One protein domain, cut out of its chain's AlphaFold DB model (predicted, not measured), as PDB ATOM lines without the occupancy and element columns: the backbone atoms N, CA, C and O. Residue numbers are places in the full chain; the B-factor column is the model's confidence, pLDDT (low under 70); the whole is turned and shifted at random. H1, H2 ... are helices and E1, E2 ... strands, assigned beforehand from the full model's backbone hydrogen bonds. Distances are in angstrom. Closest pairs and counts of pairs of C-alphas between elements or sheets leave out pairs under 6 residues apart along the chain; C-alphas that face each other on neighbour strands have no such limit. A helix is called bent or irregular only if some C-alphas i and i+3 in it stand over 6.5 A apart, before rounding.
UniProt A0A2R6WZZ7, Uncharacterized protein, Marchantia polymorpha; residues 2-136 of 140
ATOM      1  N   GLU A   2      29.888 -24.441  16.219       79.56
ATOM      2  CA  GLU A   2      30.754 -23.418  15.609       79.56
ATOM      3  C   GLU A   2      30.319 -21.999  15.970       79.56
ATOM      4  O   GLU A   2      31.098 -21.291  16.590       79.56
ATOM      5  N   ASP A   3      29.024 -21.682  15.829       83.94
ATOM      6  CA  ASP A   3      28.458 -20.397  16.282       83.94
ATOM      7  C   ASP A   3      28.706 -20.080  17.768       83.94
ATOM      8  O   ASP A   3      28.512 -18.949  18.206       83.94
ATOM      9  N   TYR A   4      29.034 -21.080  18.597       86.25
ATOM     10  CA  TYR A   4      29.433 -20.840  19.983       86.25
ATOM     11  C   TYR A   4      30.896 -20.390  20.067       86.25
ATOM     12  O   TYR A   4      31.193 -19.487  20.847       86.25
ATOM     13  N   PHE A   5      31.787 -20.981  19.268       87.12
ATOM     14  CA  PHE A   5      33.202 -20.616  19.197       87.12
ATOM     15  C   PHE A   5      33.432 -19.275  18.485       87.12
ATOM     16  O   PHE A   5      34.272 -18.496  18.932       87.12
ATOM     17  N   ASP A   6      32.619 -18.938  17.483       86.50
ATOM     18  CA  ASP A   6      32.696 -17.643  16.787       86.50
ATOM     19  C   ASP A   6      32.465 -16.452  17.725       86.50
ATOM     20  O   ASP A   6      32.994 -15.363  17.518       86.50
ATOM     21  N   ARG A   7      31.730 -16.652  18.825       86.88
ATOM     22  CA  ARG A   7      31.474 -15.606  19.833       86.88
ATOM     23  C   ARG A   7      32.695 -15.220  20.651       86.88
ATOM     24  O   ARG A   7      32.614 -14.274  21.428       86.88
ATOM     25  N   PHE A   8      33.770 -15.992  20.570       87.81
ATOM     26  CA  PHE A   8      35.021 -15.655  21.231       87.81
ATOM     27  C   PHE A   8      35.922 -14.801  20.339       87.81
ATOM     28  O   PHE A   8      36.888 -14.245  20.850       87.81
ATOM     29  N   VAL A   9      35.631 -14.687  19.039       91.19
ATOM     30  CA  VAL A   9      36.368 -13.794  18.141       91.19
ATOM     31  C   VAL A   9      36.132 -12.345  18.573       91.19
ATOM     32  O   VAL A   9      35.005 -11.932  18.844       91.19
ATOM     33  N   GLY A  10      37.215 -11.581  18.693       91.06
ATOM     34  CA  GLY A  10      37.231 -10.237  19.268       91.06
ATOM     35  C   GLY A  10      37.306 -10.196  20.799       91.06
ATOM     36  O   GLY A  10      37.495  -9.118  21.366       91.06
ATOM     37  N   SER A  11      37.193 -11.332  21.496       92.00
ATOM     38  CA  SER A  11      37.387 -11.376  22.949       92.00
ATOM     39  C   SER A  11      38.850 -11.171  23.315       92.00
ATOM     40  O   SER A  11      39.755 -11.561  22.581       92.00
ATOM     41  N   ARG A  12      39.105 -10.601  24.490       91.44
ATOM     42  CA  ARG A  12      40.462 -10.347  24.982       91.44
ATOM     43  C   ARG A  12      40.892 -11.380  26.003       91.44
ATOM     44  O   ARG A  12      40.145 -11.693  26.924       91.44
ATOM     45  N   LEU A  13      42.120 -11.859  25.892       89.88
ATOM     46  CA  LEU A  13      42.764 -12.637  26.937       89.88
ATOM     47  C   LEU A  13      43.022 -11.742  28.153       89.88
ATOM     48  O   LEU A  13      43.795 -10.790  28.069       89.88
ATOM     49  N   VAL A  14      42.379 -12.068  29.276       88.56
ATOM     50  CA  VAL A  14      42.487 -11.300  30.531       88.56
ATOM     51  C   VAL A  14      43.240 -12.046  31.621       88.56
ATOM     52  O   VAL A  14      43.851 -11.433  32.493       88.56
ATOM     53  N   SER A  15      43.207 -13.376  31.600       88.19
ATOM     54  CA  SER A  15      44.000 -14.197  32.505       88.19
ATOM     55  C   SER A  15      44.201 -15.593  31.930       88.19
ATOM     56  O   SER A  15      43.535 -16.012  30.981       88.19
ATOM     57  N   PHE A  16      45.152 -16.319  32.505       87.06
ATOM     58  CA  PHE A  16      45.364 -17.720  32.192       87.06
ATOM     59  C   PHE A  16      45.750 -18.489  33.452       87.06
ATOM     60  O   PHE A  16      46.278 -17.929  34.415       87.06
ATOM     61  N   LYS A  17      45.507 -19.796  33.434       84.06
ATOM     62  CA  LYS A  17      45.923 -20.713  34.493       84.06
ATOM     63  C   LYS A  17      46.548 -21.952  33.877       84.06
ATOM     64  O   LYS A  17      45.998 -22.512  32.937       84.06
ATOM     65  N   ILE A  18      47.659 -22.407  34.444       77.56
ATOM     66  CA  ILE A  18      48.257 -23.700  34.109       77.56
ATOM     67  C   ILE A  18      47.994 -24.636  35.285       77.56
ATOM     68  O   ILE A  18      48.398 -24.357  36.414       77.56
ATOM     69  N   THR A  19      47.265 -25.717  35.035       65.62
ATOM     70  CA  THR A  19      46.955 -26.745  36.029       65.62
ATOM     71  C   THR A  19      47.606 -28.057  35.607       65.62
ATOM     72  O   THR A  19      47.192 -28.642  34.612       65.62
ATOM     73  N   ASP A  20      48.591 -28.494  36.398       59.78
ATOM     74  CA  ASP A  20      49.347 -29.756  36.300       59.78
ATOM     75  C   ASP A  20      50.453 -29.818  35.219       59.78
ATOM     76  O   ASP A  20      50.263 -29.466  34.058       59.78
ATOM     77  N   PHE A  21      51.641 -30.281  35.623       48.25
ATOM     78  CA  PHE A  21      52.818 -30.470  34.766       48.25
ATOM     79  C   PHE A  21      52.824 -31.835  34.059       48.25
ATOM     80  O   PHE A  21      53.555 -32.010  33.089       48.25
ATOM     81  N   THR A  22      52.016 -32.802  34.512       46.75
ATOM     82  CA  THR A  22      51.960 -34.152  33.914       46.75
ATOM     83  C   THR A  22      51.024 -34.237  32.705       46.75
ATOM     84  O   THR A  22      51.229 -35.047  31.800       46.75
ATOM     85  N   ARG A  23      49.999 -33.379  32.669       53.53
ATOM     86  CA  ARG A  23      49.102 -33.124  31.538       53.53
ATOM     87  C   ARG A  23      48.807 -31.634  31.564       53.53
ATOM     88  O   ARG A  23      47.993 -31.199  32.368       53.53
ATOM     89  N   THR A  24      49.503 -30.845  30.754       55.75
ATOM     90  CA  THR A  24      49.367 -29.388  30.809       55.75
ATOM     91  C   THR A  24      47.955 -28.977  30.417       55.75
ATOM     92  O   THR A  24      47.600 -28.958  29.240       55.75
ATOM     93  N   HIS A  25      47.146 -28.622  31.409       69.56
ATOM     94  CA  HIS A  25      45.871 -27.968  31.175       69.56
ATOM     95  C   HIS A  25      46.088 -26.462  31.254       69.56
ATOM     96  O   HIS A  25      46.325 -25.911  32.328       69.56
ATOM     97  N   LEU A  26      46.027 -25.811  30.100       78.75
ATOM     98  CA  LEU A  26      46.024 -24.367  29.978       78.75
ATOM     99  C   LEU A  26      44.572 -23.899  29.944       78.75
ATOM    100  O   LEU A  26      43.805 -24.287  29.071       78.75
ATOM    101  N   VAL A  27      44.187 -23.057  30.886       83.44
ATOM    102  CA  VAL A  27      42.889 -22.387  30.876       83.44
ATOM    103  C   VAL A  27      43.121 -20.951  30.455       83.44
ATOM    104  O   VAL A  27      43.902 -20.256  31.100       83.44
ATOM    105  N   LEU A  28      42.464 -20.528  29.382       86.38
ATOM    106  CA  LEU A  28      42.450 -19.147  28.915       86.38
ATOM    107  C   LEU A  28      41.118 -18.523  29.312       86.38
ATOM    108  O   LEU A  28      40.066 -19.025  28.916       86.38
ATOM    109  N   SER A  29      41.163 -17.435  30.073       88.31
ATOM    110  CA  SER A  29      39.981 -16.640  30.387       88.31
ATOM    111  C   SER A  29      39.901 -15.481  29.401       88.31
ATOM    112  O   SER A  29      40.772 -14.608  29.366       88.31
ATOM    113  N   LEU A  30      38.855 -15.502  28.581       88.19
ATOM    114  CA  LEU A  30      38.594 -14.549  27.512       88.19
ATOM    115  C   LEU A  30      37.425 -13.650  27.909       88.19
ATOM    116  O   LEU A  30      36.367 -14.143  28.289       88.19
ATOM    117  N   PHE A  31      37.603 -12.342  27.821       85.81
ATOM    118  CA  PHE A  31      36.573 -11.350  28.098       85.81
ATOM    119  C   PHE A  31      36.038 -10.786  26.784       85.81
ATOM    120  O   PHE A  31      36.779 -10.138  26.044       85.81
ATOM    121  N   ASP A  32      34.763 -11.040  26.494       81.50
ATOM    122  CA  ASP A  32      34.007 -10.200  25.562       81.50
ATOM    123  C   ASP A  32      33.463  -8.984  26.335       81.50
ATOM    124  O   ASP A  32      33.429  -9.008  27.562       81.50
ATOM    125  N   ASN A  33      33.040  -7.911  25.652       69.25
ATOM    126  CA  ASN A  33      32.582  -6.646  26.264       69.25
ATOM    127  C   ASN A  33      31.453  -6.781  27.321       69.25
ATOM    128  O   ASN A  33      30.999  -5.767  27.853       69.25
ATOM    129  N   GLN A  34      30.959  -7.990  27.602       76.38
ATOM    130  CA  GLN A  34      29.879  -8.272  28.541       76.38
ATOM    131  C   GLN A  34      30.213  -9.389  29.548       76.38
ATOM    132  O   GLN A  34      29.641  -9.393  30.640       76.38
ATOM    133  N   GLN A  35      31.105 -10.337  29.230       82.38
ATOM    134  CA  GLN A  35      31.329 -11.529  30.049       82.38
ATOM    135  C   GLN A  35      32.733 -12.144  29.894       82.38
ATOM    136  O   GLN A  35      33.257 -12.299  28.793       82.38
ATOM    137  N   THR A  36      33.295 -12.627  31.010       82.50
ATOM    138  CA  THR A  36      34.457 -13.535  31.001       82.50
ATOM    139  C   THR A  36      34.018 -14.982  30.786       82.50
ATOM    140  O   THR A  36      33.154 -15.493  31.504       82.50
ATOM    141  N   ARG A  37      34.644 -15.669  29.832       81.62
ATOM    142  CA  ARG A  37      34.433 -17.085  29.518       81.62
ATOM    143  C   ARG A  37      35.764 -17.823  29.467       81.62
ATOM    144  O   ARG A  37      36.739 -17.319  28.922       81.62
ATOM    145  N   ASP A  38      35.775 -19.045  29.983       82.06
ATOM    146  CA  ASP A  38      36.979 -19.870  30.022       82.06
ATOM    147  C   ASP A  38      36.994 -20.892  28.882       82.06
ATOM    148  O   ASP A  38      36.053 -21.674  28.725       82.06
ATOM    149  N   ILE A  39      38.109 -20.954  28.154       77.56
ATOM    150  CA  ILE A  39      38.448 -22.067  27.265       77.56
ATOM    151  C   ILE A  39      39.506 -22.919  27.963       77.56
ATOM    152  O   ILE A  39      40.565 -22.416  28.343       77.56
ATOM    153  N   ARG A  40      39.238 -24.220  28.134       75.00
ATOM    154  CA  ARG A  40      40.222 -25.158  28.690       75.00
ATOM    155  C   ARG A  40      40.874 -25.947  27.565       75.00
ATOM    156  O   ARG A  40      40.229 -26.694  26.834       75.00
ATOM    157  N   LEU A  41      42.179 -25.790  27.460       73.31
ATOM    158  CA  LEU A  41      43.045 -26.444  26.499       73.31
ATOM    159  C   LEU A  41      43.808 -27.544  27.240       73.31
ATOM    160  O   LEU A  41      44.559 -27.284  28.177       73.31
ATOM    161  N   ALA A  42      43.580 -28.796  26.857       63.84
ATOM    162  CA  ALA A  42      44.398 -29.925  27.266       63.84
ATOM    163  C   ALA A  42      45.571 -30.035  26.286       63.84
ATOM    164  O   ALA A  42      45.507 -30.730  25.269       63.84
ATOM    165  N   CYS A  43      46.659 -29.334  26.590       55.78
ATOM    166  CA  CYS A  43      47.883 -29.422  25.817       55.78
ATOM    167  C   CYS A  43      48.549 -30.772  26.110       55.78
ATOM    168  O   CYS A  43      49.264 -30.937  27.099       55.78
ATOM    169  N   ARG A  44      48.342 -31.757  25.231       48.59
ATOM    170  CA  ARG A  44      49.283 -32.877  25.103       48.59
ATOM    171  C   ARG A  44      50.523 -32.356  24.379       48.59
ATOM    172  O   ARG A  44      50.611 -32.485  23.173       48.59
ATOM    173  N   THR A  45      51.389 -31.675  25.129       40.81
ATOM    174  CA  THR A  45      52.833 -31.453  24.884       40.81
ATOM    175  C   THR A  45      53.352 -31.079  23.487       40.81
ATOM    176  O   THR A  45      54.561 -31.061  23.332       40.81
ATOM    177  N   ASP A  46      52.524 -30.657  22.532       41.12
ATOM    178  CA  ASP A  46      52.983 -30.130  21.238       41.12
ATOM    179  C   ASP A  46      52.362 -28.750  20.956       41.12
ATOM    180  O   ASP A  46      51.694 -28.519  19.950       41.12
ATOM    181  N   LEU A  47      52.574 -27.794  21.869       41.91
ATOM    182  CA  LEU A  47      52.320 -26.377  21.588       41.91
ATOM    183  C   LEU A  47      53.337 -25.899  20.540       41.91
ATOM    184  O   LEU A  47      54.451 -25.498  20.872       41.91
ATOM    185  N   LYS A  48      52.961 -25.923  19.260       39.53
ATOM    186  CA  LYS A  48      53.735 -25.272  18.194       39.53
ATOM    187  C   LYS A  48      53.441 -23.773  18.204       39.53
ATOM    188  O   LYS A  48      52.513 -23.329  17.536       39.53
ATOM    189  N   CYS A  49      54.226 -23.011  18.962       39.59
ATOM    190  CA  CYS A  49      54.230 -21.550  18.905       39.59
ATOM    191  C   CYS A  49      55.339 -21.098  17.936       39.59
ATOM    192  O   CYS A  49      56.504 -21.374  18.214       39.59
ATOM    193  N   PRO A  50      55.030 -20.400  16.830       37.16
ATOM    194  CA  PRO A  50      56.031 -19.991  15.836       37.16
ATOM    195  C   PRO A  50      57.001 -18.895  16.321       37.16
ATOM    196  O   PRO A  50      57.863 -18.462  15.570       37.16
ATOM    197  N   TRP A  51      56.874 -18.438  17.569       40.06
ATOM    198  CA  TRP A  51      57.720 -17.404  18.178       40.06
ATOM    199  C   TRP A  51      59.069 -17.903  18.703       40.06
ATOM    200  O   TRP A  51      59.828 -17.136  19.293       40.06
ATOM    201  N   ILE A  52      59.362 -19.184  18.509       41.50
ATOM    202  CA  ILE A  52      60.670 -19.773  18.760       41.50
ATOM    203  C   ILE A  52      60.973 -20.597  17.518       41.50
ATOM    204  O   ILE A  52      60.214 -21.513  17.204       41.50
ATOM    205  N   ASP A  53      62.026 -20.214  16.795       37.12
ATOM    206  CA  ASP A  53      62.526 -20.911  15.608       37.12
ATOM    207  C   ASP A  53      62.441 -22.431  15.797       37.12
ATOM    208  O   ASP A  53      63.144 -23.018  16.621       37.12
ATOM    209  N   GLU A  54      61.506 -23.040  15.066       35.91
ATOM    210  CA  GLU A  54      61.331 -24.482  14.843       35.91
ATOM    211  C   GLU A  54      61.313 -25.410  16.075       35.91
ATOM    212  O   GLU A  54      61.296 -26.632  15.924       35.91
ATOM    213  N   SER A  55      61.222 -24.870  17.292       37.25
ATOM    214  CA  SER A  55      61.211 -25.640  18.538       37.25
ATOM    215  C   SER A  55      60.013 -25.240  19.401       37.25
ATOM    216  O   SER A  55      59.796 -24.047  19.622       37.25
ATOM    217  N   PRO A  56      59.210 -26.199  19.905       44.97
ATOM    218  CA  PRO A  56      58.110 -25.881  20.809       44.97
ATOM    219  C   PRO A  56      58.671 -25.121  22.020       44.97
ATOM    220  O   PRO A  56      59.690 -25.543  22.573       44.97
ATOM    221  N   PRO A  57      58.048 -24.010  22.455       47.78
ATOM    222  CA  PRO A  57      58.474 -23.362  23.676       47.78
ATOM    223  C   PRO A  57      58.413 -24.364  24.811       47.78
ATOM    224  O   PRO A  57      57.382 -25.006  25.029       47.78
ATOM    225  N   GLU A  58      59.489 -24.438  25.588       58.06
ATOM    226  CA  GLU A  58      59.370 -24.948  26.941       58.06
ATOM    227  C   GLU A  58      58.184 -24.239  27.610       58.06
ATOM    228  O   GLU A  58      58.016 -23.020  27.487       58.06
ATOM    229  N   LEU A  59      57.340 -25.004  28.304       58.62
ATOM    230  CA  LEU A  59      56.103 -24.509  28.918       58.62
ATOM    231  C   LEU A  59      56.310 -23.232  29.751       58.62
ATOM    232  O   LEU A  59      55.414 -22.392  29.822       58.62
ATOM    233  N   GLY A  60      57.502 -23.060  30.335       60.25
ATOM    234  CA  GLY A  60      57.908 -21.851  31.050       60.25
ATOM    235  C   GLY A  60      57.925 -20.594  30.174       60.25
ATOM    236  O   GLY A  60      57.324 -19.593  30.554       60.25
ATOM    237  N   HIS A  61      58.525 -20.643  28.981       66.44
ATOM    238  CA  HIS A  61      58.580 -19.498  28.064       66.44
ATOM    239  C   HIS A  61      57.193 -19.095  27.565       66.44
ATOM    240  O   HIS A  61      56.868 -17.909  27.495       66.44
ATOM    241  N   PHE A  62      56.347 -20.085  27.282       71.56
ATOM    242  CA  PHE A  62      54.968 -19.836  26.882       71.56
ATOM    243  C   PHE A  62      54.143 -19.198  28.012       71.56
ATOM    244  O   PHE A  62      53.437 -18.215  27.789       71.56
ATOM    245  N   ALA A  63      54.291 -19.684  29.248       73.56
ATOM    246  CA  ALA A  63      53.658 -19.081  30.419       73.56
ATOM    247  C   ALA A  63      54.133 -17.636  30.658       73.56
ATOM    248  O   ALA A  63      53.327 -16.767  30.987       73.56
ATOM    249  N   THR A  64      55.427 -17.356  30.468       76.06
ATOM    250  CA  THR A  64      55.981 -15.998  30.565       76.06
ATOM    251  C   THR A  64      55.386 -15.064  29.511       76.06
ATOM    252  O   THR A  64      55.036 -13.931  29.844       76.06
ATOM    253  N   LEU A  65      55.225 -15.531  28.269       78.56
ATOM    254  CA  LEU A  65      54.582 -14.758  27.206       78.56
ATOM    255  C   LEU A  65      53.127 -14.426  27.558       78.56
ATOM    256  O   LEU A  65      52.752 -13.256  27.536       78.56
ATOM    257  N   LEU A  66      52.326 -15.426  27.943       80.25
ATOM    258  CA  LEU A  66      50.930 -15.204  28.335       80.25
ATOM    259  C   LEU A  66      50.810 -14.260  29.535       80.25
ATOM    260  O   LEU A  66      49.936 -13.398  29.549       80.25
ATOM    261  N   LYS A  67      51.720 -14.363  30.509       82.44
ATOM    262  CA  LYS A  67      51.781 -13.424  31.633       82.44
ATOM    263  C   LYS A  67      52.020 -11.996  31.160       82.44
ATOM    264  O   LYS A  67      51.260 -11.108  31.529       82.44
ATOM    265  N   LYS A  68      53.011 -11.788  30.290       82.19
ATOM    266  CA  LYS A  68      53.300 -10.468  29.721       82.19
ATOM    267  C   LYS A  68      52.092  -9.892  28.979       82.19
ATOM    268  O   LYS A  68      51.836  -8.702  29.093       82.19
ATOM    269  N   ILE A  69      51.352 -10.723  28.250       84.06
ATOM    270  CA  ILE A  69      50.139 -10.314  27.533       84.06
ATOM    271  C   ILE A  69      49.058  -9.850  28.512       84.06
ATOM    272  O   ILE A  69      48.552  -8.739  28.360       84.06
ATOM    273  N   CYS A  70      48.743 -10.660  29.525       84.69
ATOM    274  CA  CYS A  70      47.717 -10.335  30.519       84.69
ATOM    275  C   CYS A  70      48.067  -9.097  31.361       84.69
ATOM    276  O   CYS A  70      47.167  -8.386  31.795       84.69
ATOM    277  N   ASP A  71      49.357  -8.816  31.566       82.25
ATOM    278  CA  ASP A  71      49.828  -7.636  32.301       82.25
ATOM    279  C   ASP A  71      49.729  -6.332  31.470       82.25
ATOM    280  O   ASP A  71      49.888  -5.237  32.015       82.25
ATOM    281  N   THR A  72      49.461  -6.405  30.155       78.62
ATOM    282  CA  THR A  72      49.267  -5.212  29.308       78.62
ATOM    283  C   THR A  72      47.812  -4.755  29.252       78.62
ATOM    284  O   THR A  72      46.897  -5.558  29.115       78.62
ATOM    285  N   THR A  73      47.592  -3.436  29.251       70.69
ATOM    286  CA  THR A  73      46.252  -2.815  29.255       70.69
ATOM    287  C   THR A  73      45.377  -3.227  28.065       70.69
ATOM    288  O   THR A  73      44.155  -3.260  28.182       70.69
ATOM    289  N   ASN A  74      45.994  -3.543  26.923       71.62
ATOM    290  CA  ASN A  74      45.274  -3.916  25.707       71.62
ATOM    291  C   ASN A  74      45.054  -5.433  25.568       71.62
ATOM    292  O   ASN A  74      44.162  -5.821  24.818       71.62
ATOM    293  N   GLY A  75      45.800  -6.268  26.309       81.88
ATOM    294  CA  GLY A  75      45.744  -7.732  26.210       81.88
ATOM    295  C   GLY A  75      45.986  -8.261  24.789       81.88
ATOM    296  O   GLY A  75      46.299  -7.501  23.872       81.88
ATOM    297  N   ALA A  76      45.844  -9.573  24.596       88.12
ATOM    298  CA  ALA A  76      45.762 -10.155  23.256       88.12
ATOM    299  C   ALA A  76      44.296 -10.383  22.887       88.12
ATOM    300  O   ALA A  76      43.518 -10.846  23.717       88.12
ATOM    301  N   GLU A  77      43.926 -10.068  21.658       92.88
ATOM    302  CA  GLU A  77      42.580 -10.239  21.120       92.88
ATOM    303  C   GLU A  77      42.500 -11.537  20.322       92.88
ATOM    304  O   GLU A  77      43.424 -11.873  19.591       92.88
ATOM    305  N   VAL A  78      41.409 -12.279  20.450       91.94
ATOM    306  CA  VAL A  78      41.166 -13.474  19.645       91.94
ATOM    307  C   VAL A  78      40.824 -13.051  18.224       91.94
ATOM    308  O   VAL A  78      39.797 -12.422  17.989       91.94
ATOM    309  N   GLU A  79      41.669 -13.427  17.276       92.88
ATOM    310  CA  GLU A  79      41.467 -13.150  15.855       92.88
ATOM    311  C   GLU A  79      40.732 -14.303  15.166       92.88
ATOM    312  O   GLU A  79      39.850 -14.080  14.341       92.88
ATOM    313  N   LEU A  80      41.054 -15.539  15.556       90.88
ATOM    314  CA  LEU A  80      40.507 -16.738  14.936       90.88
ATOM    315  C   LEU A  80      40.342 -17.856  15.960       90.88
ATOM    316  O   LEU A  80      41.244 -18.123  16.759       90.88
ATOM    317  N   ILE A  81      39.215 -18.562  15.869       89.56
ATOM    318  CA  ILE A  81      39.042 -19.889  16.453       89.56
ATOM    319  C   ILE A  81      38.578 -20.838  15.356       89.56
ATOM    320  O   ILE A  81      37.453 -20.733  14.884       89.56
ATOM    321  N   GLU A  82      39.415 -21.805  14.996       89.00
ATOM    322  CA  GLU A  82      38.997 -22.933  14.162       89.00
ATOM    323  C   GLU A  82      38.823 -24.156  15.051       89.00
ATOM    324  O   GLU A  82      39.650 -24.436  15.928       89.00
ATOM    325  N   THR A  83      37.753 -24.911  14.821       87.12
ATOM    326  CA  THR A  83      37.501 -26.153  15.549       87.12
ATOM    327  C   THR A  83      37.304 -27.313  14.589       87.12
ATOM    328  O   THR A  83      36.747 -27.162  13.510       87.12
ATOM    329  N   GLY A  84      37.768 -28.490  14.991       84.69
ATOM    330  CA  GLY A  84      37.606 -29.734  14.257       84.69
ATOM    331  C   GLY A  84      37.296 -30.881  15.209       84.69
ATOM    332  O   GLY A  84      37.606 -30.828  16.400       84.69
ATOM    333  N   ASN A  85      36.689 -31.948  14.688       85.31
ATOM    334  CA  ASN A  85      36.386 -33.163  15.455       85.31
ATOM    335  C   ASN A  85      35.623 -32.905  16.770       85.31
ATOM    336  O   ASN A  85      35.916 -33.533  17.792       85.31
ATOM    337  N   ILE A  86      34.651 -31.987  16.757       88.19
ATOM    338  CA  ILE A  86      33.870 -31.646  17.949       88.19
ATOM    339  C   ILE A  86      33.056 -32.872  18.395       88.19
ATOM    340  O   ILE A  86      32.353 -33.496  17.598       88.19
ATOM    341  N   ARG A  87      33.133 -33.226  19.677       89.00
ATOM    342  CA  ARG A  87      32.429 -34.362  20.287       89.00
ATOM    343  C   ARG A  87      31.733 -33.943  21.566       89.00
ATOM    344  O   ARG A  87      32.341 -33.279  22.398       89.00
ATOM    345  N   GLY A  88      30.495 -34.382  21.758       89.31
ATOM    346  CA  GLY A  88      29.798 -34.261  23.034       89.31
ATOM    347  C   GLY A  88      29.864 -35.537  23.858       89.31
ATOM    348  O   GLY A  88      29.771 -36.649  23.332       89.31
ATOM    349  N   HIS A  89      30.013 -35.368  25.165       88.06
ATOM    350  CA  HIS A  89      30.016 -36.439  26.145       88.06
ATOM    351  C   HIS A  89      29.148 -36.054  27.340       88.06
ATOM    352  O   HIS A  89      29.331 -34.999  27.945       88.06
ATOM    353  N   TYR A  90      28.204 -36.920  27.677       89.31
ATOM    354  CA  TYR A  90      27.459 -36.885  28.919       89.31
ATOM    355  C   TYR A  90      28.135 -37.805  29.934       89.31
ATOM    356  O   TYR A  90      28.254 -39.005  29.689       89.31
ATOM    357  N   ASP A  91      28.559 -37.222  31.049       81.06
ATOM    358  CA  ASP A  91      29.041 -37.935  32.225       81.06
ATOM    359  C   ASP A  91      27.822 -38.312  33.095       81.06
ATOM    360  O   ASP A  91      27.173 -37.415  33.649       81.06
ATOM    361  N   PRO A  92      27.466 -39.607  33.199       84.31
ATOM    362  CA  PRO A  92      26.303 -40.045  33.961       84.31
ATOM    363  C   PRO A  92      26.506 -39.957  35.477       84.31
ATOM    364  O   PRO A  92      25.514 -39.850  36.196       84.31
ATOM    365  N   ASP A  93      27.749 -39.960  35.961       83.88
ATOM    366  CA  ASP A  93      28.061 -39.992  37.391       83.88
ATOM    367  C   ASP A  93      27.863 -38.617  38.033       83.88
ATOM    368  O   ASP A  93      27.440 -38.507  39.183       83.88
ATOM    369  N   CYS A  94      28.139 -37.544  37.283       80.69
ATOM    370  CA  CYS A  94      27.950 -36.171  37.759       80.69
ATOM    371  C   CYS A  94      26.945 -35.339  36.947       80.69
ATOM    372  O   CYS A  94      26.769 -34.148  37.219       80.69
ATOM    373  N   GLY A  95      26.291 -35.939  35.948       86.94
ATOM    374  CA  GLY A  95      25.293 -35.292  35.091       86.94
ATOM    375  C   GLY A  95      25.856 -34.199  34.176       86.94
ATOM    376  O   GLY A  95      25.094 -33.419  33.593       86.94
ATOM    377  N   LYS A  96      27.184 -34.088  34.054       83.38
ATOM    378  CA  LYS A  96      27.828 -33.018  33.287       83.38
ATOM    379  C   LYS A  96      27.808 -33.330  31.799       83.38
ATOM    380  O   LYS A  96      28.179 -34.411  31.356       83.38
ATOM    381  N   LYS A  97      27.442 -32.325  31.009       89.75
ATOM    382  CA  LYS A  97      27.598 -32.328  29.553       89.75
ATOM    383  C   LYS A  97      28.901 -31.618  29.218       89.75
ATOM    384  O   LYS A  97      29.108 -30.484  29.648       89.75
ATOM    385  N   ILE A  98      29.771 -32.282  28.476       84.25
ATOM    386  CA  ILE A  98      31.135 -31.844  28.175       84.25
ATOM    387  C   ILE A  98      31.324 -31.894  26.659       84.25
ATOM    388  O   ILE A  98      30.803 -32.795  26.001       84.25
ATOM    389  N   TRP A  99      32.053 -30.937  26.097       88.12
ATOM    390  CA  TRP A  99      32.542 -31.010  24.722       88.12
ATOM    391  C   TRP A  99      34.045 -31.280  24.689       88.12
ATOM    392  O   TRP A  99      34.775 -30.907  25.606       88.12
ATOM    393  N   PHE A 100      34.491 -31.901  23.602       85.94
ATOM    394  CA  PHE A 100      35.889 -32.056  23.214       85.94
ATOM    395  C   PHE A 100      36.049 -31.578  21.777       85.94
ATOM    396  O   PHE A 100      35.170 -31.842  20.961       85.94
ATOM    397  N   ALA A 101      37.145 -30.907  21.451       86.50
ATOM    398  CA  ALA A 101      37.443 -30.480  20.087       86.50
ATOM    399  C   ALA A 101      38.955 -30.457  19.849       86.50
ATOM    400  O   ALA A 101      39.733 -30.296  20.788       86.50
ATOM    401  N   VAL A 102      39.363 -30.598  18.592       85.75
ATOM    402  CA  VAL A 102      40.665 -30.108  18.132       85.75
ATOM    403  C   VAL A 102      40.488 -28.632  17.808       85.75
ATOM    404  O   VAL A 102      39.500 -28.269  17.175       85.75
ATOM    405  N   MET A 103      41.400 -27.782  18.263       84.25
ATOM    406  CA  MET A 103      41.293 -26.338  18.102       84.25
ATOM    407  C   MET A 103      42.579 -25.726  17.562       84.25
ATOM    408  O   MET A 103      43.690 -26.129  17.924       84.25
ATOM    409  N   ARG A 104      42.392 -24.687  16.750       86.62
ATOM    410  CA  ARG A 104      43.380 -23.651  16.483       86.62
ATOM    411  C   ARG A 104      42.841 -22.335  17.024       86.62
ATOM    412  O   ARG A 104      41.692 -21.987  16.779       86.62
ATOM    413  N   LEU A 105      43.676 -21.627  17.764       86.25
ATOM    414  CA  LEU A 105      43.404 -20.314  18.321       86.25
ATOM    415  C   LEU A 105      44.485 -19.356  17.835       86.25
ATOM    416  O   LEU A 105      45.672 -19.637  18.007       86.25
ATOM    417  N   GLU A 106      44.079 -18.221  17.281       89.62
ATOM    418  CA  GLU A 106      44.989 -17.128  16.951       89.62
ATOM    419  C   GLU A 106      44.680 -15.912  17.811       89.62
ATOM    420  O   GLU A 106      43.528 -15.503  17.962       89.62
ATOM    421  N   LEU A 107      45.734 -15.368  18.405       88.75
ATOM    422  CA  LEU A 107      45.694 -14.218  19.290       88.75
ATOM    423  C   LEU A 107      46.535 -13.094  18.685       88.75
ATOM    424  O   LEU A 107      47.726 -13.277  18.436       88.75
ATOM    425  N   ARG A 108      45.941 -11.919  18.503       89.19
ATOM    426  CA  ARG A 108      46.602 -10.703  18.034       89.19
ATOM    427  C   ARG A 108      47.009  -9.829  19.215       89.19
ATOM    428  O   ARG A 108      46.183  -9.494  20.061       89.19
ATOM    429  N   TRP A 109      48.271  -9.424  19.280       87.00
ATOM    430  CA  TRP A 109      48.807  -8.564  20.338       87.00
ATOM    431  C   TRP A 109      49.751  -7.510  19.754       87.00
ATOM    432  O   TRP A 109      50.893  -7.801  19.416       87.00
ATOM    433  N   GLY A 110      49.283  -6.266  19.625       82.75
ATOM    434  CA  GLY A 110      50.023  -5.245  18.873       82.75
ATOM    435  C   GLY A 110      50.168  -5.654  17.404       82.75
ATOM    436  O   GLY A 110      49.175  -6.029  16.781       82.75
ATOM    437  N   ASP A 111      51.397  -5.628  16.885       78.75
ATOM    438  CA  ASP A 111      51.738  -6.039  15.511       78.75
ATOM    439  C   ASP A 111      52.012  -7.550  15.380       78.75
ATOM    440  O   ASP A 111      52.555  -8.020  14.380       78.75
ATOM    441  N   TYR A 112      51.684  -8.322  16.416       77.06
ATOM    442  CA  TYR A 112      52.061  -9.721  16.535       77.06
ATOM    443  C   TYR A 112      50.858 -10.656  16.505       77.06
ATOM    444  O   TYR A 112      49.839 -10.384  17.138       77.06
ATOM    445  N   THR A 113      51.036 -11.814  15.864       82.06
ATOM    446  CA  THR A 113      50.082 -12.929  15.892       82.06
ATOM    447  C   THR A 113      50.706 -14.125  16.607       82.06
ATOM    448  O   THR A 113      51.821 -14.556  16.298       82.06
ATOM    449  N   ILE A 114      49.980 -14.664  17.580       80.50
ATOM    450  CA  ILE A 114      50.327 -15.857  18.348       80.50
ATOM    451  C   ILE A 114      49.368 -16.956  17.920       80.50
ATOM    452  O   ILE A 114      48.158 -16.827  18.077       80.50
ATOM    453  N   ILE A 115      49.917 -18.052  17.406       81.62
ATOM    454  CA  ILE A 115      49.134 -19.167  16.877       81.62
ATOM    455  C   ILE A 115      49.298 -20.359  17.814       81.62
ATOM    456  O   ILE A 115      50.415 -20.837  18.024       81.62
ATOM    457  N   LEU A 116      48.186 -20.850  18.354       78.19
ATOM    458  CA  LEU A 116      48.105 -22.098  19.101       78.19
ATOM    459  C   LEU A 116      47.311 -23.096  18.262       78.19
ATOM    460  O   LEU A 116      46.106 -22.942  18.101       78.19
ATOM    461  N   LYS A 117      47.969 -24.109  17.706       76.56
ATOM    462  CA  LYS A 117      47.341 -25.097  16.815       76.56
ATOM    463  C   LYS A 117      47.467 -26.514  17.354       76.56
ATOM    464  O   LYS A 117      48.252 -26.758  18.267       76.56
ATOM    465  N   ASP A 118      46.692 -27.423  16.765       71.44
ATOM    466  CA  ASP A 118      46.675 -28.852  17.098       71.44
ATOM    467  C   ASP A 118      46.333 -29.122  18.579       71.44
ATOM    468  O   ASP A 118      46.731 -30.125  19.172       71.44
ATOM    469  N   LEU A 119      45.562 -28.217  19.197       74.81
ATOM    470  CA  LEU A 119      45.218 -28.287  20.612       74.81
ATOM    471  C   LEU A 119      44.018 -29.201  20.819       74.81
ATOM    472  O   LEU A 119      42.975 -29.006  20.205       74.81
ATOM    473  N   THR A 120      44.112 -30.151  21.749       78.94
ATOM    474  CA  THR A 120      42.897 -30.789  22.268       78.94
ATOM    475  C   THR A 120      42.288 -29.869  23.313       78.94
ATOM    476  O   THR A 120      42.938 -29.516  24.291       78.94
ATOM    477  N   ALA A 121      41.036 -29.488  23.136       80.69
ATOM    478  CA  ALA A 121      40.315 -28.622  24.049       80.69
ATOM    479  C   ALA A 121      39.078 -29.326  24.593       80.69
ATOM    480  O   ALA A 121      38.517 -30.220  23.952       80.69
ATOM    481  N   SER A 122      38.659 -28.924  25.786       82.00
ATOM    482  CA  SER A 122      37.416 -29.394  26.373       82.00
ATOM    483  C   SER A 122      36.764 -28.334  27.243       82.00
ATOM    484  O   SER A 122      37.394 -27.394  27.727       82.00
ATOM    485  N   GLY A 123      35.472 -28.488  27.480       79.25
ATOM    486  CA  GLY A 123      34.739 -27.559  28.321       79.25
ATOM    487  C   GLY A 123      33.342 -28.048  28.628       79.25
ATOM    488  O   GLY A 123      32.893 -29.075  28.123       79.25
ATOM    489  N   SER A 124      32.650 -27.308  29.487       83.12
ATOM    490  CA  SER A 124      31.231 -27.550  29.725       83.12
ATOM    491  C   SER A 124      30.449 -27.271  28.446       83.12
ATOM    492  O   SER A 124      30.699 -26.274  27.769       83.12
ATOM    493  N   TRP A 125      29.491 -28.138  28.129       86.19
ATOM    494  CA  TRP A 125      28.582 -27.927  27.009       86.19
ATOM    495  C   TRP A 125      27.798 -26.620  27.196       86.19
ATOM    496  O   TRP A 125      27.221 -26.431  28.271       86.19
ATOM    497  N   PRO A 126      27.759 -25.726  26.191       85.25
ATOM    498  CA  PRO A 126      27.043 -24.459  26.307       85.25
ATOM    499  C   PRO A 126      25.544 -24.686  26.519       85.25
ATOM    500  O   PRO A 126      24.935 -25.514  25.843       85.25
ATOM    501  N   HIS A 127      24.932 -23.951  27.448       84.69
ATOM    502  CA  HIS A 127      23.511 -24.124  27.786       84.69
ATOM    503  C   HIS A 127      22.564 -23.797  26.626       84.69
ATOM    504  O   HIS A 127      21.460 -24.333  26.560       84.69
ATOM    505  N   ASP A 128      22.996 -22.924  25.724       82.75
ATOM    506  CA  ASP A 128      22.244 -22.422  24.580       82.75
ATOM    507  C   ASP A 128      22.460 -23.246  23.300       82.75
ATOM    508  O   ASP A 128      21.801 -23.005  22.292       82.75
ATOM    509  N   VAL A 129      23.346 -24.248  23.331       86.25
ATOM    510  CA  VAL A 129      23.567 -25.158  22.203       86.25
ATOM    511  C   VAL A 129      22.888 -26.500  22.478       86.25
ATOM    512  O   VAL A 129      23.205 -27.149  23.479       86.25
ATOM    513  N   PRO A 130      22.010 -27.002  21.584       89.06
ATOM    514  CA  PRO A 130      21.404 -28.321  21.740       89.06
ATOM    515  C   PRO A 130      22.459 -29.416  21.921       89.06
ATOM    516  O   PRO A 130      23.352 -29.587  21.088       89.06
ATOM    517  N   PHE A 131      22.352 -30.162  23.021       89.44
ATOM    518  CA  PHE A 131      23.302 -31.220  23.346       89.44
ATOM    519  C   PHE A 131      23.205 -32.394  22.369       89.44
ATOM    520  O   PHE A 131      22.108 -32.848  22.041       89.44
ATOM    521  N   ARG A 132      24.361 -32.919  21.952       87.25
ATOM    522  CA  ARG A 132      24.473 -34.144  21.154       87.25
ATOM    523  C   ARG A 132      25.605 -35.011  21.690       87.25
ATOM    524  O   ARG A 132      26.726 -34.534  21.822       87.25
ATOM    525  N   GLN A 133      25.313 -36.279  21.971       89.50
ATOM    526  CA  GLN A 133      26.326 -37.277  22.315       89.50
ATOM    527  C   GLN A 133      27.068 -37.718  21.046       89.50
ATOM    528  O   GLN A 133      26.440 -37.957  20.016       89.50
ATOM    529  N   GLY A 134      28.386 -37.896  21.135       86.94
ATOM    530  CA  GLY A 134      29.204 -38.362  20.015       86.94
ATOM    531  C   GLY A 134      29.636 -37.233  19.078       86.94
ATOM    532  O   GLY A 134      29.760 -36.086  19.504       86.94
ATOM    533  N   MET A 135      29.937 -37.571  17.822       82.25
ATOM    534  CA  MET A 135      30.470 -36.622  16.838       82.25
ATOM    535  C   MET A 135      29.443 -35.549  16.474       82.25
ATOM    536  O   MET A 135      28.313 -35.851  16.090       82.25
ATOM    537  N   TYR A 136      29.867 -34.292  16.541       75.44
ATOM    538  CA  TYR A 136      29.151 -33.170  15.964       75.44
ATOM    539  C   TYR A 136      29.700 -32.960  14.553       75.44
ATOM    540  O   TYR A 136      30.845 -32.546  14.386       75.44
TER     541      TYR A 136
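Overview. This is residues 2 to 136 of the 140 residues of an uncharacterized protein of Marchantia polymorpha (UniProt A0A2R6WZZ7). Six antiparallel strands make a small closed barrel, built from two three-stranded meanders, E1 E2 E3 and the longer, bent E4 E5 E6; the ring closes between E4 and E1 over a short stretch. Two helices lie outside it, H1 beside E4 and H2 beside E1, and the turn of the E4 and E5 hairpin lies at one far end of the whole. The printed part has 135 residues, with two named helices and six named strands in the order H1 E1 E2 E3 H2 E4 E5 E6; the class is mixed, helices and strands. It is compact, with a radius of gyration of the C-alphas of 15.0 A and spans of 42 by 34 by 23 A.

Arrangement. Round the barrel run E1, residues 12 to 19, E2, 24 to 32, E3, 35 to 43, E6, 112 to 124, E5, 97 to 109, and E4, 76 to 90, then back to E1. E1 and E2 form a hairpin, with N 14 and O 29 at 3.0 A, and so do E2 and E3, with N 28 and O 39 at 2.9 A. E3 and E6 are antiparallel neighbours, with N 42 and O 120 at 2.7 A. E6 and E5 form a hairpin, with N 107 and O 114 at 2.8 A, as do E5 and E4, with N 84 and O 102 at 2.8 A. E4 is staggered: its residues 76 to 77 pair with E1, where N 13 and O 76 are 2.8 A apart, and its residues 77 to 90 with E5. E4 bends by 79 degrees at residue 85, E5 by 73 degrees at 102 and E6 by 81 degrees at 118. H1, residues 2 to 8, is on the barrel, outside it, at a height of 7.0 A over the sheet; its closest C-alphas with E4 are those of Phe 5 and Ile 81, 6.5 A. H2, residues 59 to 70, is also on it and outside, at a height of 7.4 A; its closest C-alphas with E1 are those of Val 14 and Cys 70, 5.3 A. H1 and H2 are apart. In H2 every O i to N i+4 pair is within hydrogen-bond range; in H1 1 of 3 is, beside 2 of 4 O i to N i+3 pairs.

Along the chain. From first to last C-alpha, E5 measures 33.2 A, E4 32.9 A, E6 30.4 A, E2 25.1 A, E3 24.7 A, E1 20.8 A and H2 16.5 A. H1 begins at C-alpha 2, (30.754, -23.418, 15.609); E4 begins at C-alpha 76, (45.762, -10.155, 23.256); E6 ends at C-alpha 124, (31.231, -27.550, 29.725).

Size, cuts and confidence. The C-alphas of Asp 93 and Asp 111, the two farthest apart, are 46.8 A from each other. The printed part has no cut. The link from E3 to H2, residues 44 to 58, is long. Residues 125 to 136 hold no named element, but 134 to 135 pair antiparallel with residues 87 to 88 of E4. The mean pLDDT of the printed part is 76.9; it is under 70 at residues 19 to 25, 33 and 42 to 61.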